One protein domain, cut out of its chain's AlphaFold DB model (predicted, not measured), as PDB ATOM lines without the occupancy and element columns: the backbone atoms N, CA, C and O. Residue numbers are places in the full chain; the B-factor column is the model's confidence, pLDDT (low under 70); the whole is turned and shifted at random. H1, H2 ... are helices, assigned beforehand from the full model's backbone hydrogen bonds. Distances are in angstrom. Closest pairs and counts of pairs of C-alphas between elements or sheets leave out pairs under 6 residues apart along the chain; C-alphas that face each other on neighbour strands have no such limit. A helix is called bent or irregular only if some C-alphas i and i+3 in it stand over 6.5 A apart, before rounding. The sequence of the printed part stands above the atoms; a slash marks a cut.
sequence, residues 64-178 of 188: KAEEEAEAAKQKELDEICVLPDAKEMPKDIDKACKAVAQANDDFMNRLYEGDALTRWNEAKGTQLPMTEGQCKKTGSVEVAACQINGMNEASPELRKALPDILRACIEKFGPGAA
ATOM      1  N   LYS A  64     146.135 113.863 134.853       87.75
ATOM      2  CA  LYS A  64     144.671 113.726 134.774       87.75
ATOM      3  C   LYS A  64     144.088 114.482 133.581       87.75
ATOM      4  O   LYS A  64     143.268 113.927 132.865       87.75
ATOM      5  N   ALA A  65     144.543 115.710 133.338       86.25
ATOM      6  CA  ALA A  65     144.087 116.488 132.189       86.25
ATOM      7  C   ALA A  65     144.485 115.839 130.847       86.25
ATOM      8  O   ALA A  65     143.709 115.868 129.897       86.25
ATOM      9  N   GLU A  66     145.676 115.237 130.765       87.69
ATOM     10  CA  GLU A  66     146.128 114.474 129.592       87.69
ATOM     11  C   GLU A  66     145.290 113.202 129.392       87.69
ATOM     12  O   GLU A  66     144.804 112.980 128.289       87.69
ATOM     13  N   GLU A  67     145.037 112.426 130.451       90.81
ATOM     14  CA  GLU A  67     144.196 111.217 130.414       90.81
ATOM     15  C   GLU A  67     142.747 111.528 130.003       90.81
ATOM     16  O   GLU A  67     142.168 110.821 129.182       90.81
ATOM     17  N   GLU A  68     142.158 112.606 130.527       88.94
ATOM     18  CA  GLU A  68     140.813 113.051 130.145       88.94
ATOM     19  C   GLU A  68     140.761 113.515 128.683       88.94
ATOM     20  O   GLU A  68     139.819 113.178 127.962       88.94
ATOM     21  N   ALA A  69     141.787 114.235 128.217       86.00
ATOM     22  CA  ALA A  69     141.882 114.669 126.826       86.00
ATOM     23  C   ALA A  69     142.104 113.493 125.860       86.00
ATOM     24  O   ALA A  69     141.543 113.484 124.767       86.00
ATOM     25  N   GLU A  70     142.902 112.493 126.239       87.88
ATOM     26  CA  GLU A  70     143.086 111.263 125.463       87.88
ATOM     27  C   GLU A  70     141.804 110.429 125.421       87.88
ATOM     28  O   GLU A  70     141.408 109.979 124.348       87.88
ATOM     29  N   ALA A  71     141.101 110.295 126.547       90.38
ATOM     30  CA  ALA A  71     139.822 109.596 126.595       90.38
ATOM     31  C   ALA A  71     138.746 110.293 125.747       90.38
ATOM     32  O   ALA A  71     137.956 109.618 125.090       90.38
ATOM     33  N   ALA A  72     138.710 111.629 125.735       90.31
ATOM     34  CA  ALA A  72     137.801 112.389 124.879       90.31
ATOM     35  C   ALA A  72     138.114 112.176 123.389       90.31
ATOM     36  O   ALA A  72     137.207 111.871 122.618       90.31
ATOM     37  N   LYS A  73     139.395 112.241 123.002       90.75
ATOM     38  CA  LYS A  73     139.826 111.951 121.624       90.75
ATOM     39  C   LYS A  73     139.479 110.531 121.206       90.75
ATOM     40  O   LYS A  73     139.002 110.333 120.099       90.75
ATOM     41  N   GLN A  74     139.709 109.554 122.080       92.19
ATOM     42  CA  GLN A  74     139.410 108.159 121.777       92.19
ATOM     43  C   GLN A  74     137.910 107.944 121.552       92.19
ATOM     44  O   GLN A  74     137.540 107.265 120.602       92.19
ATOM     45  N   LYS A  75     137.047 108.571 122.362       93.31
ATOM     46  CA  LYS A  75     135.592 108.519 122.153       93.31
ATOM     47  C   LYS A  75     135.183 109.107 120.807       93.31
ATOM     48  O   LYS A  75     134.419 108.477 120.091       93.31
ATOM     49  N   GLU A  76     135.724 110.269 120.450       94.00
ATOM     50  CA  GLU A  76     135.432 110.888 119.155       94.00
ATOM     51  C   GLU A  76     135.930 110.015 117.992       94.00
ATOM     52  O   GLU A  76     135.201 109.799 117.028       94.00
ATOM     53  N   LEU A  77     137.134 109.436 118.103       93.62
ATOM     54  CA  LEU A  77     137.637 108.456 117.135       93.62
ATOM     55  C   LEU A  77     136.694 107.257 117.015       93.62
ATOM     56  O   LEU A  77     136.441 106.786 115.909       93.62
ATOM     57  N   ASP A  78     136.158 106.762 118.128       93.69
ATOM     58  CA  ASP A  78     135.240 105.633 118.110       93.69
ATOM     59  C   ASP A  78     133.900 105.952 117.445       93.69
ATOM     60  O   ASP A  78     133.353 105.076 116.772       93.69
ATOM     61  N   GLU A  79     133.425 107.190 117.575       95.25
ATOM     62  CA  GLU A  79     132.207 107.691 116.934       95.25
ATOM     63  C   GLU A  79     132.376 107.886 115.418       95.25
ATOM     64  O   GLU A  79     131.476 107.531 114.658       95.25
ATOM     65  N   ILE A  80     133.524 108.402 114.957       95.69
ATOM     66  CA  ILE A  80     133.737 108.715 113.530       95.69
ATOM     67  C   ILE A  80     134.353 107.559 112.729       95.69
ATOM     68  O   ILE A  80     134.137 107.458 111.519       95.69
ATOM     69  N   CYS A  81     135.122 106.670 113.365       95.75
ATOM     70  CA  CYS A  81     135.730 105.506 112.713       95.75
ATOM     71  C   CYS A  81     134.738 104.338 112.644       95.75
ATOM     72  O   CYS A  81     134.961 103.266 113.217       95.75
ATOM     73  N   VAL A  82     133.643 104.570 111.924       95.31
ATOM     74  CA  VAL A  82     132.566 103.619 111.641       95.31
ATOM     75  C   VAL A  82     132.395 103.444 110.132       95.31
ATOM     76  O   VAL A  82     132.865 104.265 109.339       95.31
ATOM     77  N   LEU A  83     131.740 102.357 109.722       93.44
ATOM     78  CA  LEU A  83     131.383 102.167 108.319       93.44
ATOM     79  C   LEU A  83     130.164 103.033 107.973       93.44
ATOM     80  O   LEU A  83     129.186 103.011 108.723       93.44
ATOM     81  N   PRO A  84     130.197 103.761 106.844       88.56
ATOM     82  CA  PRO A  84     129.012 104.429 106.330       88.56
ATOM     83  C   PRO A  84     127.979 103.393 105.861       88.56
ATOM     84  O   PRO A  84     128.273 102.198 105.743       88.56
ATOM     85  N   ASP A  85     126.764 103.849 105.555       86.44
ATOM     86  CA  ASP A  85     125.709 102.975 105.050       86.44
ATOM     87  C   ASP A  85     126.192 102.157 103.839       86.44
ATOM     88  O   ASP A  85     126.906 102.647 102.962       86.44
ATOM     89  N   ALA A  86     125.736 100.906 103.717       76.88
ATOM     90  CA  ALA A  86     126.184  99.981 102.666       76.88
ATOM     91  C   ALA A  86     125.991 100.502 101.222       76.88
ATOM     92  O   ALA A  86     126.574  99.969 100.279       76.88
ATOM     93  N   LYS A  87     125.163 101.536 101.028       78.75
ATOM     94  CA  LYS A  87     124.959 102.207  99.735       78.75
ATOM     95  C   LYS A  87     126.097 103.162  99.368       78.75
ATOM     96  O   LYS A  87     126.320 103.387  98.181       78.75
ATOM     97  N   GLU A  88     126.784 103.709 100.363       77.75
ATOM     98  CA  GLU A  88     127.892 104.657 100.215       77.75
ATOM     99  C   GLU A  88     129.250 103.950 100.175       77.75
ATOM    100  O   GLU A  88     130.251 104.539  99.767       77.75
ATOM    101  N   MET A  89     129.285 102.661 100.529       81.31
ATOM    102  CA  MET A  89     130.498 101.862 100.439       81.31
ATOM    103  C   MET A  89     130.968 101.708  98.981       81.31
ATOM    104  O   MET A  89     130.211 101.246  98.113       81.31
ATOM    105  N   PRO A  90     132.238 102.041  98.685       79.44
ATOM    106  CA  PRO A  90     132.833 101.762  97.387       79.44
ATOM    107  C   PRO A  90     132.775 100.260  97.080       79.44
ATOM    108  O   PRO A  90     132.972  99.439  97.959       79.44
ATOM    109  N   LYS A  91     132.551  99.867  95.825       86.00
ATOM    110  CA  LYS A  91     132.583  98.440  95.424       86.00
ATOM    111  C   LYS A  91     133.937  97.981  94.889       86.00
ATOM    112  O   LYS A  91     134.120  96.812  94.581       86.00
ATOM    113  N   ASP A  92     134.851  98.923  94.708       92.44
ATOM    114  CA  ASP A  92     136.110  98.741  94.003       92.44
ATOM    115  C   ASP A  92     137.230  99.372  94.823       92.44
ATOM    116  O   ASP A  92     137.140 100.546  95.193       92.44
ATOM    117  N   ILE A  93     138.269  98.591  95.115       93.62
ATOM    118  CA  ILE A  93     139.356  99.009  96.003       93.62
ATOM    119  C   ILE A  93     140.188 100.148  95.400       93.62
ATOM    120  O   ILE A  93     140.611 101.044  96.125       93.62
ATOM    121  N   ASP A  94     140.375 100.179  94.078       94.81
ATOM    122  CA  ASP A  94     141.107 101.258  93.415       94.81
ATOM    123  C   ASP A  94     140.365 102.593  93.536       94.81
ATOM    124  O   ASP A  94     140.968 103.615  93.873       94.81
ATOM    125  N   LYS A  95     139.047 102.598  93.307       95.19
ATOM    126  CA  LYS A  95     138.199 103.779  93.516       95.19
ATOM    127  C   LYS A  95     138.123 104.173  94.988       95.19
ATOM    128  O   LYS A  95     138.218 105.362  95.281       95.19
ATOM    129  N   ALA A  96     137.999 103.203  95.893       95.62
ATOM    130  CA  ALA A  96     137.980 103.451  97.332       95.62
ATOM    131  C   ALA A  96     139.263 104.159  97.783       95.62
ATOM    132  O   ALA A  96     139.207 105.210  98.408       95.62
ATOM    133  N   CYS A  97     140.429 103.647  97.389       97.56
ATOM    134  CA  CYS A  97     141.708 104.213  97.805       97.56
ATOM    135  C   CYS A  97     142.025 105.569  97.167       97.56
ATOM    136  O   CYS A  97     142.694 106.393  97.790       97.56
ATOM    137  N   LYS A  98     141.510 105.845  95.963       97.44
ATOM    138  CA  LYS A  98     141.532 107.205  95.401       97.44
ATOM    139  C   LYS A  98     140.660 108.162  96.205       97.44
ATOM    140  O   LYS A  98     141.078 109.287  96.458       97.44
ATOM    141  N   ALA A  99     139.482 107.713  96.635       96.94
ATOM    142  CA  ALA A  99     138.611 108.505  97.494       96.94
ATOM    143  C   ALA A  99     139.229 108.739  98.885       96.94
ATOM    144  O   ALA A  99     139.105 109.841  99.401       96.94
ATOM    145  N   VAL A 100     139.980 107.781  99.449       97.81
ATOM    146  CA  VAL A 100     140.780 107.997 100.675       97.81
ATOM    147  C   VAL A 100     141.817 109.103 100.463       97.81
ATOM    148  O   VAL A 100     141.955 109.984 101.304       97.81
ATOM    149  N   ALA A 101     142.542 109.091  99.340       97.81
ATOM    150  CA  ALA A 101     143.494 110.159  99.040       97.81
ATOM    151  C   ALA A 101     142.793 111.523  98.913       97.81
ATOM    152  O   ALA A 101     143.258 112.499  99.492       97.81
ATOM    153  N   GLN A 102     141.647 111.588  98.230       98.12
ATOM    154  CA  GLN A 102     140.870 112.827  98.140       98.12
ATOM    155  C   GLN A 102     140.391 113.307  99.517       98.12
ATOM    156  O   GLN A 102     140.597 114.467  99.852       98.12
ATOM    157  N   ALA A 103     139.841 112.412 100.340       97.88
ATOM    158  CA  ALA A 103     139.400 112.735 101.693       97.88
ATOM    159  C   ALA A 103     140.556 113.231 102.582       97.88
ATOM    160  O   ALA A 103     140.346 114.089 103.433       97.88
ATOM    161  N   ASN A 104     141.791 112.764 102.353       97.88
ATOM    162  CA  ASN A 104     142.981 113.304 103.015       97.88
ATOM    163  C   ASN A 104     143.282 114.746 102.559       97.88
ATOM    164  O   ASN A 104     143.519 115.611 103.400       97.88
ATOM    165  N   ASP A 105     143.214 115.047 101.253       98.06
ATOM    166  CA  ASP A 105     143.325 116.439 100.778       98.06
ATOM    167  C   ASP A 105     142.236 117.311 101.411       98.06
ATOM    168  O   ASP A 105     142.537 118.364 101.969       98.06
ATOM    169  N   ASP A 106     140.984 116.861 101.400       98.19
ATOM    170  CA  ASP A 106     139.851 117.616 101.938       98.19
ATOM    171  C   ASP A 106     139.987 117.847 103.455       98.19
ATOM    172  O   ASP A 106     139.783 118.966 103.931       98.19
ATOM    173  N   PHE A 107     140.427 116.835 104.209       97.94
ATOM    174  CA  PHE A 107     140.758 116.947 105.633       97.94
ATOM    175  C   PHE A 107     141.813 118.029 105.882       97.94
ATOM    176  O   PHE A 107     141.627 118.902 106.736       97.94
ATOM    177  N   MET A 108     142.903 118.010 105.108       97.56
ATOM    178  CA  MET A 108     143.981 118.988 105.235       97.56
ATOM    179  C   MET A 108     143.504 120.399 104.875       97.56
ATOM    180  O   MET A 108     143.795 121.340 105.608       97.56
ATOM    181  N   ASN A 109     142.725 120.560 103.802       97.06
ATOM    182  CA  ASN A 109     142.177 121.862 103.403       97.06
ATOM    183  C   ASN A 109     141.148 122.414 104.402       97.06
ATOM    184  O   ASN A 109     141.019 123.629 104.529       97.06
ATOM    185  N   ARG A 110     140.415 121.546 105.107       97.44
ATOM    186  CA  ARG A 110     139.378 121.960 106.057       97.44
ATOM    187  C   ARG A 110     139.927 122.308 107.437       97.44
ATOM    188  O   ARG A 110     139.426 123.236 108.065       97.44
ATOM    189  N   LEU A 111     140.901 121.542 107.931       96.94
ATOM    190  CA  LEU A 111     141.352 121.630 109.327       96.94
ATOM    191  C   LEU A 111     142.697 122.343 109.512       96.94
ATOM    192  O   LEU A 111     143.112 122.573 110.654       96.94
ATOM    193  N   TYR A 112     143.388 122.686 108.423       95.75
ATOM    194  CA  TYR A 112     144.653 123.414 108.463       95.75
ATOM    195  C   TYR A 112     144.569 124.740 107.717       95.75
ATOM    196  O   TYR A 112     143.831 124.906 106.753       95.75
ATOM    197  N   GLU A 113     145.399 125.682 108.152       96.00
ATOM    198  CA  GLU A 113     145.493 127.028 107.597       96.00
ATOM    199  C   GLU A 113     146.951 127.520 107.596       96.00
ATOM    200  O   GLU A 113     147.854 126.873 108.145       96.00
ATOM    201  N   GLY A 114     147.188 128.666 106.951       96.69
ATOM    202  CA  GLY A 114     148.494 129.326 106.903       96.69
ATOM    203  C   GLY A 114     149.612 128.436 106.352       96.69
ATOM    204  O   GLY A 114     149.413 127.654 105.421       96.69
ATOM    205  N   ASP A 115     150.799 128.535 106.954       96.81
ATOM    206  CA  ASP A 115     152.005 127.817 106.515       96.81
ATOM    207  C   ASP A 115     151.833 126.294 106.448       96.81
ATOM    208  O   ASP A 115     152.480 125.634 105.635       96.81
ATOM    209  N   ALA A 116     150.994 125.711 107.310       95.00
ATOM    210  CA  ALA A 116     150.758 124.272 107.301       95.00
ATOM    211  C   ALA A 116     150.012 123.843 106.030       95.00
ATOM    212  O   ALA A 116     150.412 122.872 105.385       95.00
ATOM    213  N   LEU A 117     148.986 124.603 105.639       96.62
ATOM    214  CA  LEU A 117     148.237 124.353 104.412       96.62
ATOM    215  C   LEU A 117     149.073 124.659 103.159       96.62
ATOM    216  O   LEU A 117     148.999 123.928 102.174       96.62
ATOM    217  N   THR A 118     149.918 125.693 103.199       97.88
ATOM    218  CA  THR A 118     150.865 125.987 102.110       97.88
ATOM    219  C   THR A 118     151.809 124.808 101.872       97.88
ATOM    220  O   THR A 118     151.875 124.291 100.759       97.88
ATOM    221  N   ARG A 119     152.465 124.307 102.931       96.69
ATOM    222  CA  ARG A 119     153.358 123.139 102.835       96.69
ATOM    223  C   ARG A 119     152.629 121.883 102.372       96.69
ATOM    224  O   ARG A 119     153.188 121.094 101.616       96.69
ATOM    225  N   TRP A 120     151.389 121.687 102.821       96.81
ATOM    226  CA  TRP A 120     150.558 120.593 102.331       96.81
ATOM    227  C   TRP A 120     150.343 120.694 100.818       96.81
ATOM    228  O   TRP A 120     150.606 119.729 100.107       96.81
ATOM    229  N   ASN A 121     149.946 121.860 100.307       97.44
ATOM    230  CA  ASN A 121     149.700 122.054  98.878       97.44
ATOM    231  C   ASN A 121     150.957 121.876  98.011       97.44
ATOM    232  O   ASN A 121     150.848 121.397  96.884       97.44
ATOM    233  N   GLU A 122     152.142 122.189  98.534       97.94
ATOM    234  CA  GLU A 122     153.421 121.904  97.868       97.94
ATOM    235  C   GLU A 122     153.752 120.401  97.856       97.94
ATOM    236  O   GLU A 122     154.291 119.883  96.878       97.94
ATOM    237  N   ALA A 123     153.415 119.680  98.930       96.50
ATOM    238  CA  ALA A 123     153.752 118.267  99.103       96.50
ATOM    239  C   ALA A 123     152.683 117.290  98.578       96.50
ATOM    240  O   ALA A 123     152.982 116.117  98.346       96.50
ATOM    241  N   LYS A 124     151.432 117.723  98.378       96.56
ATOM    242  CA  LYS A 124     150.311 116.805  98.114       96.56
ATOM    243  C   LYS A 124     150.465 115.980  96.837       96.56
ATOM    244  O   LYS A 124     149.980 114.853  96.780       96.56
ATOM    245  N   GLY A 125     151.227 116.476  95.858       97.19
ATOM    246  CA  GLY A 125     151.560 115.735  94.636       97.19
ATOM    247  C   GLY A 125     152.285 114.403  94.883       97.19
ATOM    248  O   GLY A 125     152.149 113.485  94.081       97.19
ATOM    249  N   THR A 126     153.011 114.262  95.997       97.06
ATOM    250  CA  THR A 126     153.642 112.995  96.411       97.06
ATOM    251  C   THR A 126     152.887 112.308  97.549       97.06
ATOM    252  O   THR A 126     152.832 111.076  97.585       97.06
ATOM    253  N   GLN A 127     152.252 113.074  98.441       96.50
ATOM    254  CA  GLN A 127     151.543 112.525  99.602       96.50
ATOM    255  C   GLN A 127     150.233 111.820  99.234       96.50
ATOM    256  O   GLN A 127     149.921 110.775  99.811       96.50
ATOM    257  N   LEU A 128     149.480 112.331  98.256       97.75
ATOM    258  CA  LEU A 128     148.219 111.712  97.837       97.75
ATOM    259  C   LEU A 128     148.430 110.345  97.164       97.75
ATOM    260  O   LEU A 128     147.806 109.380  97.612       97.75
ATOM    261  N   PRO A 129     149.364 110.180  96.202       97.94
ATOM    262  CA  PRO A 129     149.689 108.856  95.668       97.94
ATOM    263  C   PRO A 129     150.225 107.887  96.728       97.94
ATOM    264  O   PRO A 129     149.960 106.686  96.665       97.94
ATOM    265  N   MET A 130     150.973 108.387  97.720       97.00
ATOM    266  CA  MET A 130     151.446 107.553  98.825       97.00
ATOM    267  C   MET A 130     150.281 107.067  99.695       97.00
ATOM    268  O   MET A 130     150.246 105.891 100.050       97.00
ATOM    269  N   THR A 131     149.323 107.948  99.994       97.12
ATOM    270  CA  THR A 131     148.097 107.620 100.737       97.12
ATOM    271  C   THR A 131     147.285 106.559  99.994       97.12
ATOM    272  O   THR A 131     146.956 105.520 100.566       97.12
ATOM    273  N   GLU A 132     147.050 106.757  98.692       97.31
ATOM    274  CA  GLU A 132     146.381 105.772  97.835       97.31
ATOM    275  C   GLU A 132     147.120 104.422  97.864       97.31
ATOM    276  O   GLU A 132     146.511 103.372  98.067       97.31
ATOM    277  N   GLY A 133     148.447 104.438  97.714       97.38
ATOM    278  CA  GLY A 133     149.273 103.233  97.733       97.38
ATOM    279  C   GLY A 133     149.251 102.490  99.073       97.38
ATOM    280  O   GLY A 133     149.286 101.260  99.085       97.38
ATOM    281  N   GLN A 134     149.183 103.201 100.201       95.75
ATOM    282  CA  GLN A 134     149.038 102.590 101.525       95.75
ATOM    283  C   GLN A 134     147.665 101.935 101.689       95.75
ATOM    284  O   GLN A 134     147.601 100.774 102.084       95.75
ATOM    285  N   CYS A 135     146.589 102.621 101.293       96.44
ATOM    286  CA  CYS A 135     145.245 102.044 101.301       96.44
ATOM    287  C   CYS A 135     145.173 100.752 100.468       96.44
ATOM    288  O   CYS A 135     144.670  99.729 100.938       96.44
ATOM    289  N   LYS A 136     145.768 100.745  99.266       96.19
ATOM    290  CA  LYS A 136     145.800  99.550  98.405       96.19
ATOM    291  C   LYS A 136     146.554  98.383  99.033       96.19
ATOM    292  O   LYS A 136     146.161  97.240  98.838       96.19
ATOM    293  N   LYS A 137     147.621  98.655  99.794       95.06
ATOM    294  CA  LYS A 137     148.362  97.619 100.533       95.06
ATOM    295  C   LYS A 137     147.531  97.003 101.654       95.06
ATOM    296  O   LYS A 137     147.687  95.814 101.908       95.06
ATOM    297  N   THR A 138     146.667  97.783 102.303       93.56
ATOM    298  CA  THR A 138     145.718  97.252 103.291       93.56
ATOM    299  C   THR A 138     144.688  96.335 102.635       93.56
ATOM    300  O   THR A 138     144.334  95.309 103.209       93.56
ATOM    301  N   GLY A 139     144.225  96.683 101.430       92.19
ATOM    302  CA  GLY A 139     143.399  95.801 100.600       92.19
ATOM    303  C   GLY A 139     141.981  95.559 101.125       92.19
ATOM    304  O   GLY A 139     141.355  94.586 100.717       92.19
ATOM    305  N   SER A 140     141.469  96.422 102.011       94.44
ATOM    306  CA  SER A 140     140.109  96.339 102.560       94.44
ATOM    307  C   SER A 140     139.287  97.564 102.164       94.44
ATOM    308  O   SER A 140     139.652  98.704 102.456       94.44
ATOM    309  N   VAL A 141     138.163  97.310 101.494       94.56
ATOM    310  CA  VAL A 141     137.175  98.330 101.121       94.56
ATOM    311  C   VAL A 141     136.516  98.930 102.362       94.56
ATOM    312  O   VAL A 141     136.273 100.132 102.393       94.56
ATOM    313  N   GLU A 142     136.280  98.119 103.392       94.56
ATOM    314  CA  GLU A 142     135.706  98.556 104.667       94.56
ATOM    315  C   GLU A 142     136.656  99.514 105.389       94.56
ATOM    316  O   GLU A 142     136.243 100.588 105.823       94.56
ATOM    317  N   VAL A 143     137.959  99.202 105.417       96.25
ATOM    318  CA  VAL A 143     138.963 100.137 105.947       96.25
ATOM    319  C   VAL A 143     138.945 101.446 105.166       96.25
ATOM    320  O   VAL A 143     138.921 102.509 105.779       96.25
ATOM    321  N   ALA A 144     138.938 101.392 103.833       96.81
ATOM    322  CA  ALA A 144     138.914 102.597 103.008       96.81
ATOM    323  C   ALA A 144     137.651 103.442 103.261       96.81
ATOM    324  O   ALA A 144     137.746 104.659 103.402       96.81
ATOM    325  N   ALA A 145     136.482 102.806 103.372       96.19
ATOM    326  CA  ALA A 145     135.219 103.475 103.674       96.19
ATOM    327  C   ALA A 145     135.238 104.137 105.062       96.19
ATOM    328  O   ALA A 145     134.892 105.311 105.179       96.19
ATOM    329  N   CYS A 146     135.720 103.425 106.086       97.12
ATOM    330  CA  CYS A 146     135.907 103.977 107.427       97.12
ATOM    331  C   CYS A 146     136.869 105.170 107.422       97.12
ATOM    332  O   CYS A 146     136.592 106.187 108.048       97.12
ATOM    333  N   GLN A 147     137.990 105.081 106.700       97.12
ATOM    334  CA  GLN A 147     138.977 106.163 106.633       97.12
ATOM    335  C   GLN A 147     138.392 107.424 105.992       97.12
ATOM    336  O   GLN A 147     138.631 108.524 106.487       97.12
ATOM    337  N   ILE A 148     137.607 107.269 104.920       97.19
ATOM    338  CA  ILE A 148     136.886 108.377 104.278       97.19
ATOM    339  C   ILE A 148     135.906 109.007 105.271       97.19
ATOM    340  O   ILE A 148     135.945 110.220 105.463       97.19
ATOM    341  N   ASN A 149     135.074 108.194 105.929       96.19
ATOM    342  CA  ASN A 149     134.104 108.682 106.908       96.19
ATOM    343  C   ASN A 149     134.790 109.415 108.068       96.19
ATOM    344  O   ASN A 149     134.468 110.563 108.352       96.19
ATOM    345  N   GLY A 150     135.804 108.795 108.675       96.38
ATOM    346  CA  GLY A 150     136.550 109.374 109.786       96.38
ATOM    347  C   GLY A 150     137.204 110.708 109.427       96.38
ATOM    348  O   GLY A 150     137.136 111.653 110.203       96.38
ATOM    349  N   MET A 151     137.789 110.839 108.233       97.38
ATOM    350  CA  MET A 151     138.346 112.121 107.782       97.38
ATOM    351  C   MET A 151     137.268 113.174 107.508       97.38
ATOM    352  O   MET A 151     137.483 114.347 107.813       97.38
ATOM    353  N   ASN A 152     136.114 112.770 106.971       96.19
ATOM    354  CA  ASN A 152     134.993 113.666 106.684       96.19
ATOM    355  C   ASN A 152     134.273 114.142 107.950       96.19
ATOM    356  O   ASN A 152     133.845 115.293 107.988       96.19
ATOM    357  N   GLU A 153     134.229 113.342 109.008       96.12
ATOM    358  CA  GLU A 153     133.536 113.688 110.257       96.12
ATOM    359  C   GLU A 153     134.475 114.218 111.355       96.12
ATOM    360  O   GLU A 153     134.014 114.717 112.377       96.12
ATOM    361  N   ALA A 154     135.797 114.172 111.149       96.25
ATOM    362  CA  ALA A 154     136.766 114.655 112.131       96.25
ATOM    363  C   ALA A 154     136.576 116.138 112.488       96.25
ATOM    364  O   ALA A 154     136.596 117.017 111.614       96.25
ATOM    365  N   SER A 155     136.490 116.425 113.789       94.44
ATOM    366  CA  SER A 155     136.449 117.793 114.294       94.44
ATOM    367  C   SER A 155     137.834 118.472 114.266       94.44
ATOM    368  O   SER A 155     138.872 117.814 114.116       94.44
ATOM    369  N   PRO A 156     137.903 119.803 114.473       93.94
ATOM    370  CA  PRO A 156     139.170 120.530 114.580       93.94
ATOM    371  C   PRO A 156     140.114 120.038 115.690       93.94
ATOM    372  O   PRO A 156     141.331 120.232 115.581       93.94
ATOM    373  N   GLU A 157     139.587 119.391 116.733       91.25
ATOM    374  CA  GLU A 157     140.385 118.821 117.828       91.25
ATOM    375  C   GLU A 157     141.179 117.587 117.370       91.25
ATOM    376  O   GLU A 157     142.301 117.346 117.831       91.25
ATOM    377  N   LEU A 158     140.661 116.865 116.371       93.31
ATOM    378  CA  LEU A 158     141.311 115.713 115.750       93.31
ATOM    379  C   LEU A 158     142.232 116.075 114.584       93.31
ATOM    380  O   LEU A 158     142.801 115.178 113.963       93.31
ATOM    381  N   ARG A 159     142.484 117.364 114.307       93.62
ATOM    382  CA  ARG A 159     143.339 117.766 113.172       93.62
ATOM    383  C   ARG A 159     144.707 117.071 113.171       93.62
ATOM    384  O   ARG A 159     145.205 116.685 112.126       93.62
ATOM    385  N   LYS A 160     145.304 116.856 114.352       93.81
ATOM    386  CA  LYS A 160     146.608 116.177 114.512       93.81
ATOM    387  C   LYS A 160     146.504 114.654 114.663       93.81
ATOM    388  O   LYS A 160     147.538 113.999 114.747       93.81
ATOM    389  N   ALA A 161     145.291 114.116 114.715       94.38
ATOM    390  CA  ALA A 161     144.992 112.712 114.964       94.38
ATOM    391  C   ALA A 161     144.733 111.922 113.670       94.38
ATOM    392  O   ALA A 161     144.265 110.791 113.732       94.38
ATOM    393  N   LEU A 162     145.062 112.468 112.489       94.44
ATOM    394  CA  LEU A 162     144.934 111.741 111.221       94.44
ATOM    395  C   LEU A 162     145.576 110.333 111.265       94.44
ATOM    396  O   LEU A 162     144.917 109.383 110.844       94.44
ATOM    397  N   PRO A 163     146.796 110.130 111.812       94.88
ATOM    398  CA  PRO A 163     147.359 108.785 111.948       94.88
ATOM    399  C   PRO A 163     146.516 107.858 112.834       94.88
ATOM    400  O   PRO A 163     146.444 106.660 112.560       94.88
ATOM    401  N   ASP A 164     145.872 108.400 113.869       96.00
ATOM    402  CA  ASP A 164     145.017 107.643 114.782       96.00
ATOM    403  C   ASP A 164     143.692 107.253 114.120       96.00
ATOM    404  O   ASP A 164     143.281 106.108 114.261       96.00
ATOM    405  N   ILE A 165     143.092 108.136 113.311       96.31
ATOM    406  CA  ILE A 165     141.916 107.820 112.477       96.31
ATOM    407  C   ILE A 165     142.236 106.650 111.538       96.31
ATOM    408  O   ILE A 165     141.513 105.652 111.488       96.31
ATOM    409  N   LEU A 166     143.351 106.746 110.802       95.38
ATOM    410  CA  LEU A 166     143.751 105.708 109.850       95.38
ATOM    411  C   LEU A 166     144.001 104.367 110.550       95.38
ATOM    412  O   LEU A 166     143.577 103.327 110.041       95.38
ATOM    413  N   ARG A 167     144.671 104.401 111.708       95.12
ATOM    414  CA  ARG A 167     144.968 103.228 112.535       95.12
ATOM    415  C   ARG A 167     143.703 102.604 113.116       95.12
ATOM    416  O   ARG A 167     143.534 101.401 112.959       95.12
ATOM    417  N   ALA A 168     142.802 103.394 113.695       95.75
ATOM    418  CA  ALA A 168     141.550 102.908 114.270       95.75
ATOM    419  C   ALA A 168     140.695 102.172 113.226       95.75
ATOM    420  O   ALA A 168     140.194 101.082 113.491       95.75
ATOM    421  N   CYS A 169     140.602 102.699 112.001       96.25
ATOM    422  CA  CYS A 169     139.907 102.010 110.913       96.25
ATOM    423  C   CYS A 169     140.572 100.684 110.509       96.25
ATOM    424  O   CYS A 169     139.876  99.712 110.224       96.25
ATOM    425  N   ILE A 170     141.909 100.618 110.486       94.94
ATOM    426  CA  ILE A 170     142.644  99.374 110.194       94.94
ATOM    427  C   ILE A 170     142.458  98.353 111.323       94.94
ATOM    428  O   ILE A 170     142.276  97.171 111.046       94.94
ATOM    429  N   GLU A 171     142.503  98.786 112.580       94.00
ATOM    430  CA  GLU A 171     142.312  97.917 113.744       94.00
ATOM    431  C   GLU A 171     140.884  97.351 113.791       94.00
ATOM    432  O   GLU A 171     140.722  96.166 114.072       94.00
ATOM    433  N   LYS A 172     139.867  98.154 113.445       93.62
ATOM    434  CA  LYS A 172     138.451  97.741 113.448       93.62
ATOM    435  C   LYS A 172     138.026  96.906 112.238       93.62
ATOM    436  O   LYS A 172     137.223  95.995 112.395       93.62
ATOM    437  N   PHE A 173     138.530  97.208 111.039       93.88
ATOM    438  CA  PHE A 173     138.015  96.630 109.781       93.88
ATOM    439  C   PHE A 173     139.097  95.999 108.892       93.88
ATOM    440  O   PHE A 173     138.846  95.591 107.754       93.88
ATOM    441  N   GLY A 174     140.345  95.967 109.359       90.06
ATOM    442  CA  GLY A 174     141.458  95.407 108.606       90.06
ATOM    443  C   GLY A 174     141.451  93.876 108.572       90.06
ATOM    444  O   GLY A 174     140.751  93.229 109.350       90.06
ATOM    445  N   PRO A 175     142.308  93.260 107.735       79.69
ATOM    446  CA  PRO A 175     142.374  91.802 107.557       79.69
ATOM    447  C   PRO A 175     142.662  90.980 108.831       79.69
ATOM    448  O   PRO A 175     142.552  89.758 108.800       79.69
ATOM    449  N   GLY A 176     143.060  91.624 109.935       74.25
ATOM    450  CA  GLY A 176     143.279  90.999 111.245       74.25
ATOM    451  C   GLY A 176     142.183  91.266 112.286       74.25
ATOM    452  O   GLY A 176     142.231  90.668 113.357       74.25
ATOM    453  N   ALA A 177     141.202  92.125 111.992       67.44
ATOM    454  CA  ALA A 177     140.163  92.528 112.944       67.44
ATOM    455  C   ALA A 177     139.200  91.379 113.292       67.44
ATOM    456  O   ALA A 177     138.810  91.210 114.446       67.44
ATOM    457  N   ALA A 178     138.927  90.492 112.326       53.47
ATOM    458  CA  ALA A 178     138.107  89.289 112.509       53.47
ATOM    459  C   ALA A 178     138.704  88.251 113.492       53.47
ATOM    460  O   ALA A 178     138.072  87.238 113.782       53.47
TER     461      ALA A 178
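What this domain is: This is residues 64 to 178 of the 188 residues of an uncharacterized protein of Plesiocystis pacifica SIR-1 (UniProt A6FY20). Three helices, H2, H4 and H5, form a bundle, with the bent helix H3 packing on H2, mainly through its arm H3b, and with H1 on the other side of the bundle from H3, where its residues 73 to 78 pack on H5 at a steep angle and its residues 77 to 80 meet residues 149 to 153 of H4 at a corner. Residues 64 to 71 of H1 stick out from an otherwise compact body. The printed part has 115 residues with five named helices, H1 to H5 in chain order, and no named strand; its class is all helix. It is compact, with a radius of gyration of the C-alphas of 14.2 A and spans of 41 by 36 by 23 A.

Where its parts are: H1, residues 64 to 80, begins at C-alpha 64 (144.671, 113.726, 134.774) and is 24.4 A long. H2, residues 93 to 111, is 26.3 A long. H3, residues 114 to 138, was assigned as one helix by its hydrogen bonds but is bent, with C-alphas 122 and 125 7.2 A apart; its arms are H3a, residues 114 to 122, 12.7 A, and H3b, residues 125 to 138, 21.2 A. H4, residues 141 to 153, is 18.2 A long. H5, residues 156 to 173, is 24.4 A long and ends at C-alpha 173 (138.015, 96.630, 109.781); it is irregular, C-alphas 160 and 163 being 7.9 A apart.

How they stand to each other: The hub H4 touches H2, closest at the C-alphas of Val 100 and Ile 148, 5.3 A, at a shallow tilt of 15 degrees, the same way. H4 and H5 form a hairpin, closest at the C-alphas of Val 143 and Phe 173, 5.3 A. H3b touches H2 at a steep tilt of 48 degrees, closest at the C-alphas of Cys 97 and Glu 132, 4.9 A. H1 touches H5 with residues 73 to 78 alone, closest at the C-alphas of Leu 77 and Ile 165, 6.4 A. Every O i to N i+4 pair is within hydrogen-bond range in H1, H2, H3a and H4, against 9 of 10 in H3b and 9 of 14 in H5.

The domain as a whole: The C-alphas of Lys 64 and Asp 92, the two farthest apart, are 44.3 A apart. The printed part has no cut, and the link from H1 to H2 is long. Residues 177 to 178 have pLDDT under 70.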